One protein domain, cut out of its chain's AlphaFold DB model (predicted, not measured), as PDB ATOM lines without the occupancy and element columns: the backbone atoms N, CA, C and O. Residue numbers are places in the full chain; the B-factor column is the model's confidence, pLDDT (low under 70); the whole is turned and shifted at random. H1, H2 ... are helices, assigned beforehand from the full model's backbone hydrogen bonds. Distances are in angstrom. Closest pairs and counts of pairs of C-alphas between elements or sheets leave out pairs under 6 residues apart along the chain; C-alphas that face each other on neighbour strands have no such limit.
ATOM      1  N   ASN A 417     230.178 226.846 243.048       75.62
ATOM      2  CA  ASN A 417     230.234 226.799 241.581       75.62
ATOM      3  C   ASN A 417     228.924 226.476 240.838       75.62
ATOM      4  O   ASN A 417     228.920 226.245 239.628       75.62
ATOM      5  N   SER A 418     227.783 226.502 241.532       85.75
ATOM      6  CA  SER A 418     226.469 226.191 240.944       85.75
ATOM      7  C   SER A 418     226.163 227.025 239.694       85.75
ATOM      8  O   SER A 418     225.637 226.495 238.720       85.75
ATOM      9  N   LYS A 419     226.562 228.305 239.669       88.25
ATOM     10  CA  LYS A 419     226.374 229.194 238.509       88.25
ATOM     11  C   LYS A 419     227.158 228.747 237.279       88.25
ATOM     12  O   LYS A 419     226.606 228.767 236.182       88.25
ATOM     13  N   GLU A 420     228.423 228.348 237.435       88.81
ATOM     14  CA  GLU A 420     229.203 227.853 236.295       88.81
ATOM     15  C   GLU A 420     228.639 226.530 235.797       88.81
ATOM     16  O   GLU A 420     228.509 226.356 234.588       88.81
ATOM     17  N   ILE A 421     228.232 225.631 236.701       90.06
ATOM     18  CA  ILE A 421     227.585 224.380 236.301       90.06
ATOM     19  C   ILE A 421     226.303 224.668 235.519       90.06
ATOM     20  O   ILE A 421     226.173 224.171 234.406       90.06
ATOM     21  N   ILE A 422     225.396 225.515 236.015       92.38
ATOM     22  CA  ILE A 422     224.160 225.851 235.285       92.38
ATOM     23  C   ILE A 422     224.480 226.472 233.919       92.38
ATOM     24  O   ILE A 422     223.849 226.124 232.922       92.38
ATOM     25  N   LYS A 423     225.513 227.320 233.839       91.62
ATOM     26  CA  LYS A 423     225.976 227.902 232.574       91.62
ATOM     27  C   LYS A 423     226.447 226.842 231.570       91.62
ATOM     28  O   LYS A 423     226.154 226.975 230.386       91.62
ATOM     29  N   LYS A 424     227.099 225.755 232.008       91.69
ATOM     30  CA  LYS A 424     227.465 224.627 231.118       91.69
ATOM     31  C   LYS A 424     226.241 223.974 230.461       91.69
ATOM     32  O   LYS A 424     226.364 223.389 229.387       91.69
ATOM     33  N   PHE A 425     225.064 224.105 231.076       94.81
ATOM     34  CA  PHE A 425     223.785 223.599 230.579       94.81
ATOM     35  C   PHE A 425     222.858 224.704 230.043       94.81
ATOM     36  O   PHE A 425     221.672 224.442 229.877       94.81
ATOM     37  N   GLU A 426     223.345 225.913 229.731       91.44
ATOM     38  CA  GLU A 426     222.484 227.058 229.364       91.44
ATOM     39  C   GLU A 426     221.494 226.755 228.220       91.44
ATOM     40  O   GLU A 426     220.351 227.203 228.248       91.44
ATOM     41  N   ASN A 427     221.898 225.916 227.260       92.50
ATOM     42  CA  ASN A 427     221.067 225.499 226.124       92.50
ATOM     43  C   ASN A 427     220.335 224.158 226.349       92.50
ATOM     44  O   ASN A 427     219.677 223.667 225.439       92.50
ATOM     45  N   ASN A 428     220.485 223.537 227.525       96.25
ATOM     46  CA  ASN A 428     219.970 222.206 227.874       96.25
ATOM     47  C   ASN A 428     219.543 222.136 229.356       96.25
ATOM     48  O   ASN A 428     219.842 221.171 230.062       96.25
ATOM     49  N   LEU A 429     218.845 223.162 229.849       96.00
ATOM     50  CA  LEU A 429     218.407 223.221 231.250       96.00
ATOM     51  C   LEU A 429     217.436 222.089 231.624       96.00
ATOM     52  O   LEU A 429     217.356 221.713 232.788       96.00
ATOM     53  N   ASP A 430     216.706 221.525 230.660       96.38
ATOM     54  CA  ASP A 430     215.860 220.345 230.885       96.38
ATOM     55  C   ASP A 430     216.686 219.108 231.267       96.38
ATOM     56  O   ASP A 430     216.311 218.383 232.185       96.38
ATOM     57  N   LEU A 431     217.854 218.917 230.643       97.69
ATOM     58  CA  LEU A 431     218.776 217.837 230.997       97.69
ATOM     59  C   LEU A 431     219.315 218.018 232.420       97.69
ATOM     60  O   LEU A 431     219.356 217.064 233.192       97.69
ATOM     61  N   LEU A 432     219.709 219.243 232.785       96.69
ATOM     62  CA  LEU A 432     220.201 219.536 234.133       96.69
ATOM     63  C   LEU A 432     219.128 219.304 235.204       96.69
ATOM     64  O   LEU A 432     219.419 218.763 236.268       96.69
ATOM     65  N   GLU A 433     217.884 219.677 234.913       96.25
ATOM     66  CA  GLU A 433     216.730 219.393 235.768       96.25
ATOM     67  C   GLU A 433     216.513 217.889 235.952       96.25
ATOM     68  O   GLU A 433     216.325 217.418 237.075       96.25
ATOM     69  N   GLU A 434     216.611 217.109 234.878       97.25
ATOM     70  CA  GLU A 434     216.491 215.656 234.948       97.25
ATOM     71  C   GLU A 434     217.638 215.009 235.745       97.25
ATOM     72  O   GLU A 434     217.398 214.082 236.527       97.25
ATOM     73  N   ILE A 435     218.870 215.515 235.603       96.75
ATOM     74  CA  ILE A 435     220.023 215.112 236.424       96.75
ATOM     75  C   ILE A 435     219.747 215.421 237.897       96.75
ATOM     76  O   ILE A 435     219.891 214.527 238.731       96.75
ATOM     77  N   TYR A 436     219.303 216.640 238.216       95.06
ATOM     78  CA  TYR A 436     219.009 217.074 239.584       95.06
ATOM     79  C   TYR A 436     218.023 216.123 240.277       95.06
ATOM     80  O   TYR A 436     218.317 215.581 241.344       95.06
ATOM     81  N   PHE A 437     216.885 215.829 239.642       94.00
ATOM     82  CA  PHE A 437     215.904 214.902 240.216       94.00
ATOM     83  C   PHE A 437     216.403 213.456 240.263       94.00
ATOM     84  O   PHE A 437     216.048 212.718 241.181       94.00
ATOM     85  N   THR A 438     217.258 213.041 239.327       95.69
ATOM     86  CA  THR A 438     217.878 211.709 239.368       95.69
ATOM     87  C   THR A 438     218.848 211.572 240.544       95.69
ATOM     88  O   THR A 438     218.876 210.523 241.186       95.69
ATOM     89  N   MET A 439     219.589 212.628 240.880       93.50
ATOM     90  CA  MET A 439     220.440 212.663 242.073       93.50
ATOM     91  C   MET A 439     219.609 212.619 243.355       93.50
ATOM     92  O   MET A 439     219.881 211.789 244.220       93.50
ATOM     93  N   PHE A 440     218.530 213.405 243.415       90.69
ATOM     94  CA  PHE A 440     217.575 213.384 244.527       90.69
ATOM     95  C   PHE A 440     216.980 211.982 244.740       90.69
ATOM     96  O   PHE A 440     216.831 211.512 245.867       90.69
ATOM     97  N   LEU A 441     216.652 211.259 243.660       91.19
ATOM     98  CA  LEU A 441     216.132 209.890 243.756       91.19
ATOM     99  C   LEU A 441     217.076 208.932 244.495       91.19
ATOM    100  O   LEU A 441     216.580 207.956 245.065       91.19
ATOM    101  N   TYR A 442     218.384 209.185 244.448       91.56
ATOM    102  CA  TYR A 442     219.415 208.328 245.021       91.56
ATOM    103  C   TYR A 442     219.860 208.770 246.426       91.56
ATOM    104  O   TYR A 442     219.914 207.930 247.323       91.56
ATOM    105  N   ASP A 443     220.156 210.057 246.623       86.19
ATOM    106  CA  ASP A 443     220.626 210.631 247.893       86.19
ATOM    107  C   ASP A 443     219.856 211.922 248.191       86.19
ATOM    108  O   ASP A 443     219.921 212.874 247.418       86.19
ATOM    109  N   ASP A 444     219.134 211.974 249.314       81.25
ATOM    110  CA  ASP A 444     218.344 213.144 249.711       81.25
ATOM    111  C   ASP A 444     219.185 214.288 250.308       81.25
ATOM    112  O   ASP A 444     218.639 215.349 250.609       81.25
ATOM    113  N   ASN A 445     220.507 214.109 250.426       82.19
ATOM    114  CA  ASN A 445     221.447 215.105 250.951       82.19
ATOM    115  C   ASN A 445     222.454 215.607 249.901       82.19
ATOM    116  O   ASN A 445     223.399 216.311 250.261       82.19
ATOM    117  N   PHE A 446     222.273 215.264 248.619       84.44
ATOM    118  CA  PHE A 446     223.226 215.605 247.553       84.44
ATOM    119  C   PHE A 446     223.413 217.124 247.354       84.44
ATOM    120  O   PHE A 446     224.516 217.566 247.051       84.44
ATOM    121  N   ASP A 447     222.355 217.915 247.565       85.38
ATOM    122  CA  ASP A 447     222.352 219.388 247.581       85.38
ATOM    123  C   ASP A 447     222.126 219.871 249.023       85.38
ATOM    124  O   ASP A 447     221.126 220.507 249.345       85.38
ATOM    125  N   TYR A 448     223.035 219.486 249.923       75.25
ATOM    126  CA  TYR A 448     222.909 219.591 251.387       75.25
ATOM    127  C   TYR A 448     222.357 220.934 251.912       75.25
ATOM    128  O   TYR A 448     221.550 220.955 252.841       75.25
ATOM    129  N   ASN A 449     222.770 222.060 251.313       78.31
ATOM    130  CA  ASN A 449     222.340 223.415 251.697       78.31
ATOM    131  C   ASN A 449     221.272 224.022 250.768       78.31
ATOM    132  O   ASN A 449     220.884 225.176 250.954       78.31
ATOM    133  N   GLY A 450     220.845 223.291 249.740       83.31
ATOM    134  CA  GLY A 450     219.920 223.766 248.716       83.31
ATOM    135  C   GLY A 450     220.463 224.883 247.824       83.31
ATOM    136  O   GLY A 450     219.700 225.552 247.127       83.31
ATOM    137  N   ASN A 451     221.774 225.131 247.867       86.00
ATOM    138  CA  ASN A 451     222.407 226.234 247.145       86.00
ATOM    139  C   ASN A 451     222.290 226.040 245.634       86.00
ATOM    140  O   ASN A 451     222.057 227.012 244.913       86.00
ATOM    141  N   PHE A 452     222.422 224.799 245.155       90.44
ATOM    142  CA  PHE A 452     222.289 224.529 243.730       90.44
ATOM    143  C   PHE A 452     220.863 224.810 243.267       90.44
ATOM    144  O   PHE A 452     220.663 225.534 242.292       90.44
ATOM    145  N   PHE A 453     219.872 224.287 243.991       91.00
ATOM    146  CA  PHE A 453     218.467 224.529 243.687       91.00
ATOM    147  C   PHE A 453     218.116 226.015 243.665       91.00
ATOM    148  O   PHE A 453     217.435 226.451 242.743       91.00
ATOM    149  N   LYS A 454     218.600 226.808 244.632       89.62
ATOM    150  CA  LYS A 454     218.366 228.262 244.669       89.62
ATOM    151  C   LYS A 454     218.848 228.954 243.402       89.62
ATOM    152  O   LYS A 454     218.096 229.701 242.781       89.62
ATOM    153  N   GLU A 455     220.090 228.689 243.010       91.44
ATOM    154  CA  GLU A 455     220.673 229.263 241.796       91.44
ATOM    155  C   GLU A 455     219.935 228.785 240.542       91.44
ATOM    156  O   GLU A 455     219.699 229.558 239.612       91.44
ATOM    157  N   PHE A 456     219.499 227.526 240.530       92.56
ATOM    158  CA  PHE A 456     218.765 226.977 239.402       92.56
ATOM    159  C   PHE A 456     217.344 227.544 239.290       92.56
ATOM    160  O   PHE A 456     216.903 227.883 238.193       92.56
ATOM    161  N   TYR A 457     216.659 227.743 240.417       93.38
ATOM    162  CA  TYR A 457     215.334 228.354 240.490       93.38
ATOM    163  C   TYR A 457     215.320 229.781 239.932       93.38
ATOM    164  O   TYR A 457     214.387 230.145 239.221       93.38
ATOM    165  N   ILE A 458     216.371 230.574 240.179       92.56
ATOM    166  CA  ILE A 458     216.494 231.934 239.622       92.56
ATOM    167  C   ILE A 458     216.442 231.915 238.085       92.56
ATOM    168  O   ILE A 458     215.871 232.817 237.474       92.56
ATOM    169  N   ILE A 459     217.028 230.892 237.459       93.62
ATOM    170  CA  ILE A 459     217.137 230.772 235.999       93.62
ATOM    171  C   ILE A 459     215.922 230.047 235.404       93.62
ATOM    172  O   ILE A 459     215.461 230.397 234.317       93.62
ATOM    173  N   LYS A 460     215.381 229.053 236.113       93.56
ATOM    174  CA  LYS A 460     214.245 228.233 235.679       93.56
ATOM    175  C   LYS A 460     213.246 228.039 236.833       93.56
ATOM    176  O   LYS A 460     213.227 226.974 237.448       93.56
ATOM    177  N   PRO A 461     212.369 229.026 237.110       93.44
ATOM    178  CA  PRO A 461     211.455 228.975 238.257       93.44
ATOM    179  C   PRO A 461     210.502 227.772 238.278       93.44
ATOM    180  O   PRO A 461     210.107 227.319 239.351       93.44
ATOM    181  N   SER A 462     210.174 227.207 237.109       93.50
ATOM    182  CA  SER A 462     209.306 226.026 236.979       93.50
ATOM    183  C   SER A 462     209.847 224.765 237.663       93.50
ATOM    184  O   SER A 462     209.090 223.820 237.885       93.50
ATOM    185  N   ILE A 463     211.130 224.737 238.046       93.06
ATOM    186  CA  ILE A 463     211.698 223.631 238.825       93.06
ATOM    187  C   ILE A 463     211.052 223.491 240.211       93.06
ATOM    188  O   ILE A 463     211.012 222.387 240.753       93.06
ATOM    189  N   LEU A 464     210.519 224.581 240.778       92.25
ATOM    190  CA  LEU A 464     209.855 224.554 242.081       92.25
ATOM    191  C   LEU A 464     208.583 223.708 242.049       92.25
ATOM    192  O   LEU A 464     208.398 222.861 242.921       92.25
ATOM    193  N   ASP A 465     207.753 223.883 241.020       90.94
ATOM    194  CA  ASP A 465     206.527 223.099 240.852       90.94
ATOM    195  C   ASP A 465     206.863 221.608 240.724       90.94
ATOM    196  O   ASP A 465     206.286 220.769 241.417       90.94
ATOM    197  N   LYS A 466     207.894 221.279 239.934       90.81
ATOM    198  CA  LYS A 466     208.376 219.899 239.782       90.81
ATOM    199  C   LYS A 466     208.937 219.318 241.074       90.81
ATOM    200  O   LYS A 466     208.731 218.138 241.342       90.81
ATOM    201  N   LEU A 467     209.627 220.119 241.886       90.12
ATOM    202  CA  LEU A 467     210.107 219.676 243.193       90.12
ATOM    203  C   LEU A 467     208.936 219.359 244.125       90.12
ATOM    204  O   LEU A 467     208.950 218.318 244.781       90.12
ATOM    205  N   ILE A 468     207.912 220.213 244.163       87.50
ATOM    206  CA  ILE A 468     206.706 219.986 244.967       87.50
ATOM    207  C   ILE A 468     206.003 218.700 244.516       87.50
ATOM    208  O   ILE A 468     205.735 217.828 245.346       87.50
ATOM    209  N   GLU A 469     205.766 218.537 243.213       88.50
ATOM    210  CA  GLU A 469     205.183 217.317 242.642       88.50
ATOM    211  C   GLU A 469     206.014 216.072 242.983       88.50
ATOM    212  O   GLU A 469     205.471 215.047 243.408       88.50
ATOM    213  N   PHE A 470     207.340 216.166 242.863       87.25
ATOM    214  CA  PHE A 470     208.264 215.085 243.188       87.25
ATOM    215  C   PHE A 470     208.171 214.680 244.666       87.25
ATOM    216  O   PHE A 470     208.033 213.491 244.972       87.25
ATOM    217  N   LEU A 471     208.183 215.644 245.589       85.19
ATOM    218  CA  LEU A 471     208.068 215.391 247.028       85.19
ATOM    219  C   LEU A 471     206.718 214.761 247.394       85.19
ATOM    220  O   LEU A 471     206.686 213.798 248.169       85.19
ATOM    221  N   ILE A 472     205.625 215.247 246.794       84.50
ATOM    222  CA  ILE A 472     204.282 214.669 246.949       84.50
ATOM    223  C   ILE A 472     204.279 213.213 246.466       84.50
ATOM    224  O   ILE A 472     203.823 212.328 247.192       84.50
ATOM    225  N   SER A 473     204.844 212.941 245.287       83.69
ATOM    226  CA  SER A 473     204.879 211.594 244.694       83.69
ATOM    227  C   SER A 473     205.631 210.572 245.556       83.69
ATOM    228  O   SER A 473     205.305 209.385 245.558       83.69
ATOM    229  N   LYS A 474     206.624 211.030 246.326       77.75
ATOM    230  CA  LYS A 474     207.457 210.195 247.196       77.75
ATOM    231  C   LYS A 474     206.843 209.934 248.573       77.75
ATOM    232  O   LYS A 474     207.417 209.155 249.334       77.75
ATOM    233  N   GLY A 475     205.728 210.581 248.923       69.94
ATOM    234  CA  GLY A 475     205.135 210.477 250.259       69.94
ATOM    235  C   GLY A 475     206.086 210.923 251.377       69.94
ATOM    236  O   GLY A 475     205.976 210.446 252.508       69.94
ATOM    237  N   ILE A 476     207.056 211.795 251.072       63.88
ATOM    238  CA  ILE A 476     208.018 212.294 252.059       63.88
ATOM    239  C   ILE A 476     207.263 213.235 253.000       63.88
ATOM    240  O   ILE A 476     206.978 214.377 252.654       63.88
ATOM    241  N   SER A 477     206.937 212.768 254.209       52.03
ATOM    242  CA  SER A 477     206.490 213.675 255.267       52.03
ATOM    243  C   SER A 477     207.695 214.474 255.761       52.03
ATOM    244  O   SER A 477     208.724 213.883 256.100       52.03
ATOM    245  N   LEU A 478     207.564 215.796 255.840       51.25
ATOM    246  CA  LEU A 478     208.550 216.692 256.442       51.25
ATOM    247  C   LEU A 478     208.687 216.370 257.941       51.25
ATOM    248  O   LEU A 478     207.959 216.899 258.775       51.25
ATOM    249  N   THR A 479     209.582 215.450 258.299       48.84
ATOM    250  CA  THR A 479     209.949 215.223 259.703       48.84
ATOM    251  C   THR A 479     210.758 216.420 260.217       48.84
ATOM    252  O   THR A 479     211.444 217.055 259.422       48.84
ATOM    253  N   PRO A 480     210.788 216.715 261.530       44.53
ATOM    254  CA  PRO A 480     211.549 217.852 262.071       44.53
ATOM    255  C   PRO A 480     213.055 217.831 261.742       44.53
ATOM    256  O   PRO A 480     213.688 218.875 261.643       44.53
ATOM    257  N   SER A 481     213.642 216.646 261.522       47.66
ATOM    258  CA  SER A 481     215.023 216.500 261.031       47.66
ATOM    259  C   SER A 481     215.184 216.874 259.553       47.66
ATOM    260  O   SER A 481     216.242 217.348 259.152       47.66
ATOM    261  N   LYS A 482     214.134 216.669 258.750       49.50
ATOM    262  CA  LYS A 482     214.055 217.035 257.334       49.50
ATOM    263  C   LYS A 482     213.623 218.490 257.150       49.50
ATOM    264  O   LYS A 482     214.055 219.117 256.193       49.50
ATOM    265  N   GLU A 483     212.859 219.069 258.078       47.66
ATOM    266  CA  GLU A 483     212.505 220.494 258.060       47.66
ATOM    267  C   GLU A 483     213.740 221.394 257.978       47.66
ATOM    268  O   GLU A 483     213.692 222.386 257.271       47.66
ATOM    269  N   THR A 484     214.856 221.066 258.632       49.03
ATOM    270  CA  THR A 484     216.078 221.888 258.553       49.03
ATOM    271  C   THR A 484     216.698 221.881 257.150       49.03
ATOM    272  O   THR A 484     217.145 222.925 256.682       49.03
ATOM    273  N   ILE A 485     216.667 220.732 256.464       50.50
ATOM    274  CA  ILE A 485     217.157 220.574 255.083       50.50
ATOM    275  C   ILE A 485     216.202 221.271 254.108       50.50
ATOM    276  O   ILE A 485     216.653 221.948 253.197       50.50
ATOM    277  N   TYR A 486     214.883 221.190 254.324       53.59
ATOM    278  CA  TYR A 486     213.912 221.812 253.420       53.59
ATOM    279  C   TYR A 486     213.657 223.303 253.672       53.59
ATOM    280  O   TYR A 486     213.302 224.034 252.750       53.59
ATOM    281  N   ARG A 487     213.889 223.788 254.898       48.12
ATOM    282  CA  ARG A 487     213.861 225.222 255.225       48.12
ATOM    283  C   ARG A 487     214.990 225.983 254.541       48.12
ATOM    284  O   ARG A 487     214.829 227.175 254.313       48.12
ATOM    285  N   SER A 488     216.102 225.330 254.191       48.53
ATOM    286  CA  SER A 488     217.157 225.988 253.418       48.53
ATOM    287  C   SER A 488     216.681 226.328 252.003       48.53
ATOM    288  O   SER A 488     216.975 227.428 251.555       48.53
ATOM    289  N   PHE A 489     215.872 225.484 251.344       45.44
ATOM    290  CA  PHE A 489     215.319 225.754 250.004       45.44
ATOM    291  C   PHE A 489     214.322 226.925 249.958       45.44
ATOM    292  O   PHE A 489     214.122 227.499 248.890       45.44
ATOM    293  N   LEU A 490     213.694 227.275 251.088       43.47
ATOM    294  CA  LEU A 490     212.598 228.254 251.172       43.47
ATOM    295  C   LEU A 490     212.971 229.570 251.885       43.47
ATOM    296  O   LEU A 490     212.124 230.458 251.964       43.47
ATOM    297  N   ASN A 491     214.205 229.691 252.397       37.84
ATOM    298  CA  ASN A 491     214.728 230.901 253.049       37.84
ATOM    299  C   ASN A 491     215.685 231.699 252.166       37.84
ATOM    300  O   ASN A 491     216.633 231.089 251.606       37.84
TER     301      ASN A 491
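Overview. This is residues 417 to 491 of the 491 residues of an uncharacterized protein of Fusobacterium periodonticum D10 (UniProt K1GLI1). The model is an elongated, loosely joined set of five helices in two levels: H2, the longest, and H4 run side by side the same way along one long side, while H1, H3 and H5 make the opposite side, with H3 between H1 and H5. H5 and the link before it stretch the model at one end, and H1 and the turn from it into H2 make the other end. The printed part has 75 residues with five named helices, H1 to H5 along the chain, and no named strand; the class is all helix. It is compact, with a radius of gyration of the C-alphas of 12.2 A, and its C-alphas span 37 by 22 by 21 A.

Arrangement. Start at H2, residues 429 to 442, which touches no helix. Beside it look for H4, residues 463 to 473: the two are close but not clearly touching, the closest C-alphas being those of Glu 433 and Ile 463 at 7.3 A, with a shallow tilt of 31 degrees, the same way. H1, residues 418 to 424, is also close to H2 but not clearly touching, with C-alphas 422 and 429 at 7.5 A. H2 and H3, residues 451 to 459, are near each other. H3 is the hub. It touches H1 at a steep tilt of 52 degrees, the same way, closest at the C-alphas of Ser 418 and Phe 452, 5.3 A. H3 and H4 only just touch, with 3 pairs of C-alphas within 8 A, and only at the corner, closest at Tyr 457 and Ile 463, 6.2 A. H3 and H5, residues 480 to 490, only just touch, with 3 such pairs, only at their ends, closest at Lys 454 and Phe 489, 6.6 A. H5 is apart from H1, H2 and H4. Every O i to N i+4 pair is within hydrogen-bond range in H1 and H4; the counts are 9 of 10 in H2, 4 of 5 in H3 and 2 of 7 in H5, where 4 of 8 O i to N i+3 pairs are within range.

Along the chain. Find C-alpha 429 at (218.407, 223.221, 231.250); from there H2 runs 20.3 A to C-alpha 442 at (219.415, 208.328, 245.021). H4 is 15.0 A long and H5 15.1 A; H3 and H1 are shorter. H5 ends at C-alpha 490, (212.598, 228.254, 251.172).

Size, cuts and confidence. The two C-alphas farthest apart are those of Asn 427 and Pro 480, 38.0 A. The printed part has no cut and ends at the chain's last residue, 491. The links H1 to H2 and H3 to H4 are tight, the other two short. Look for low pLDDT at residues 475 to 491, under 70; the mean of the printed part is 80.9.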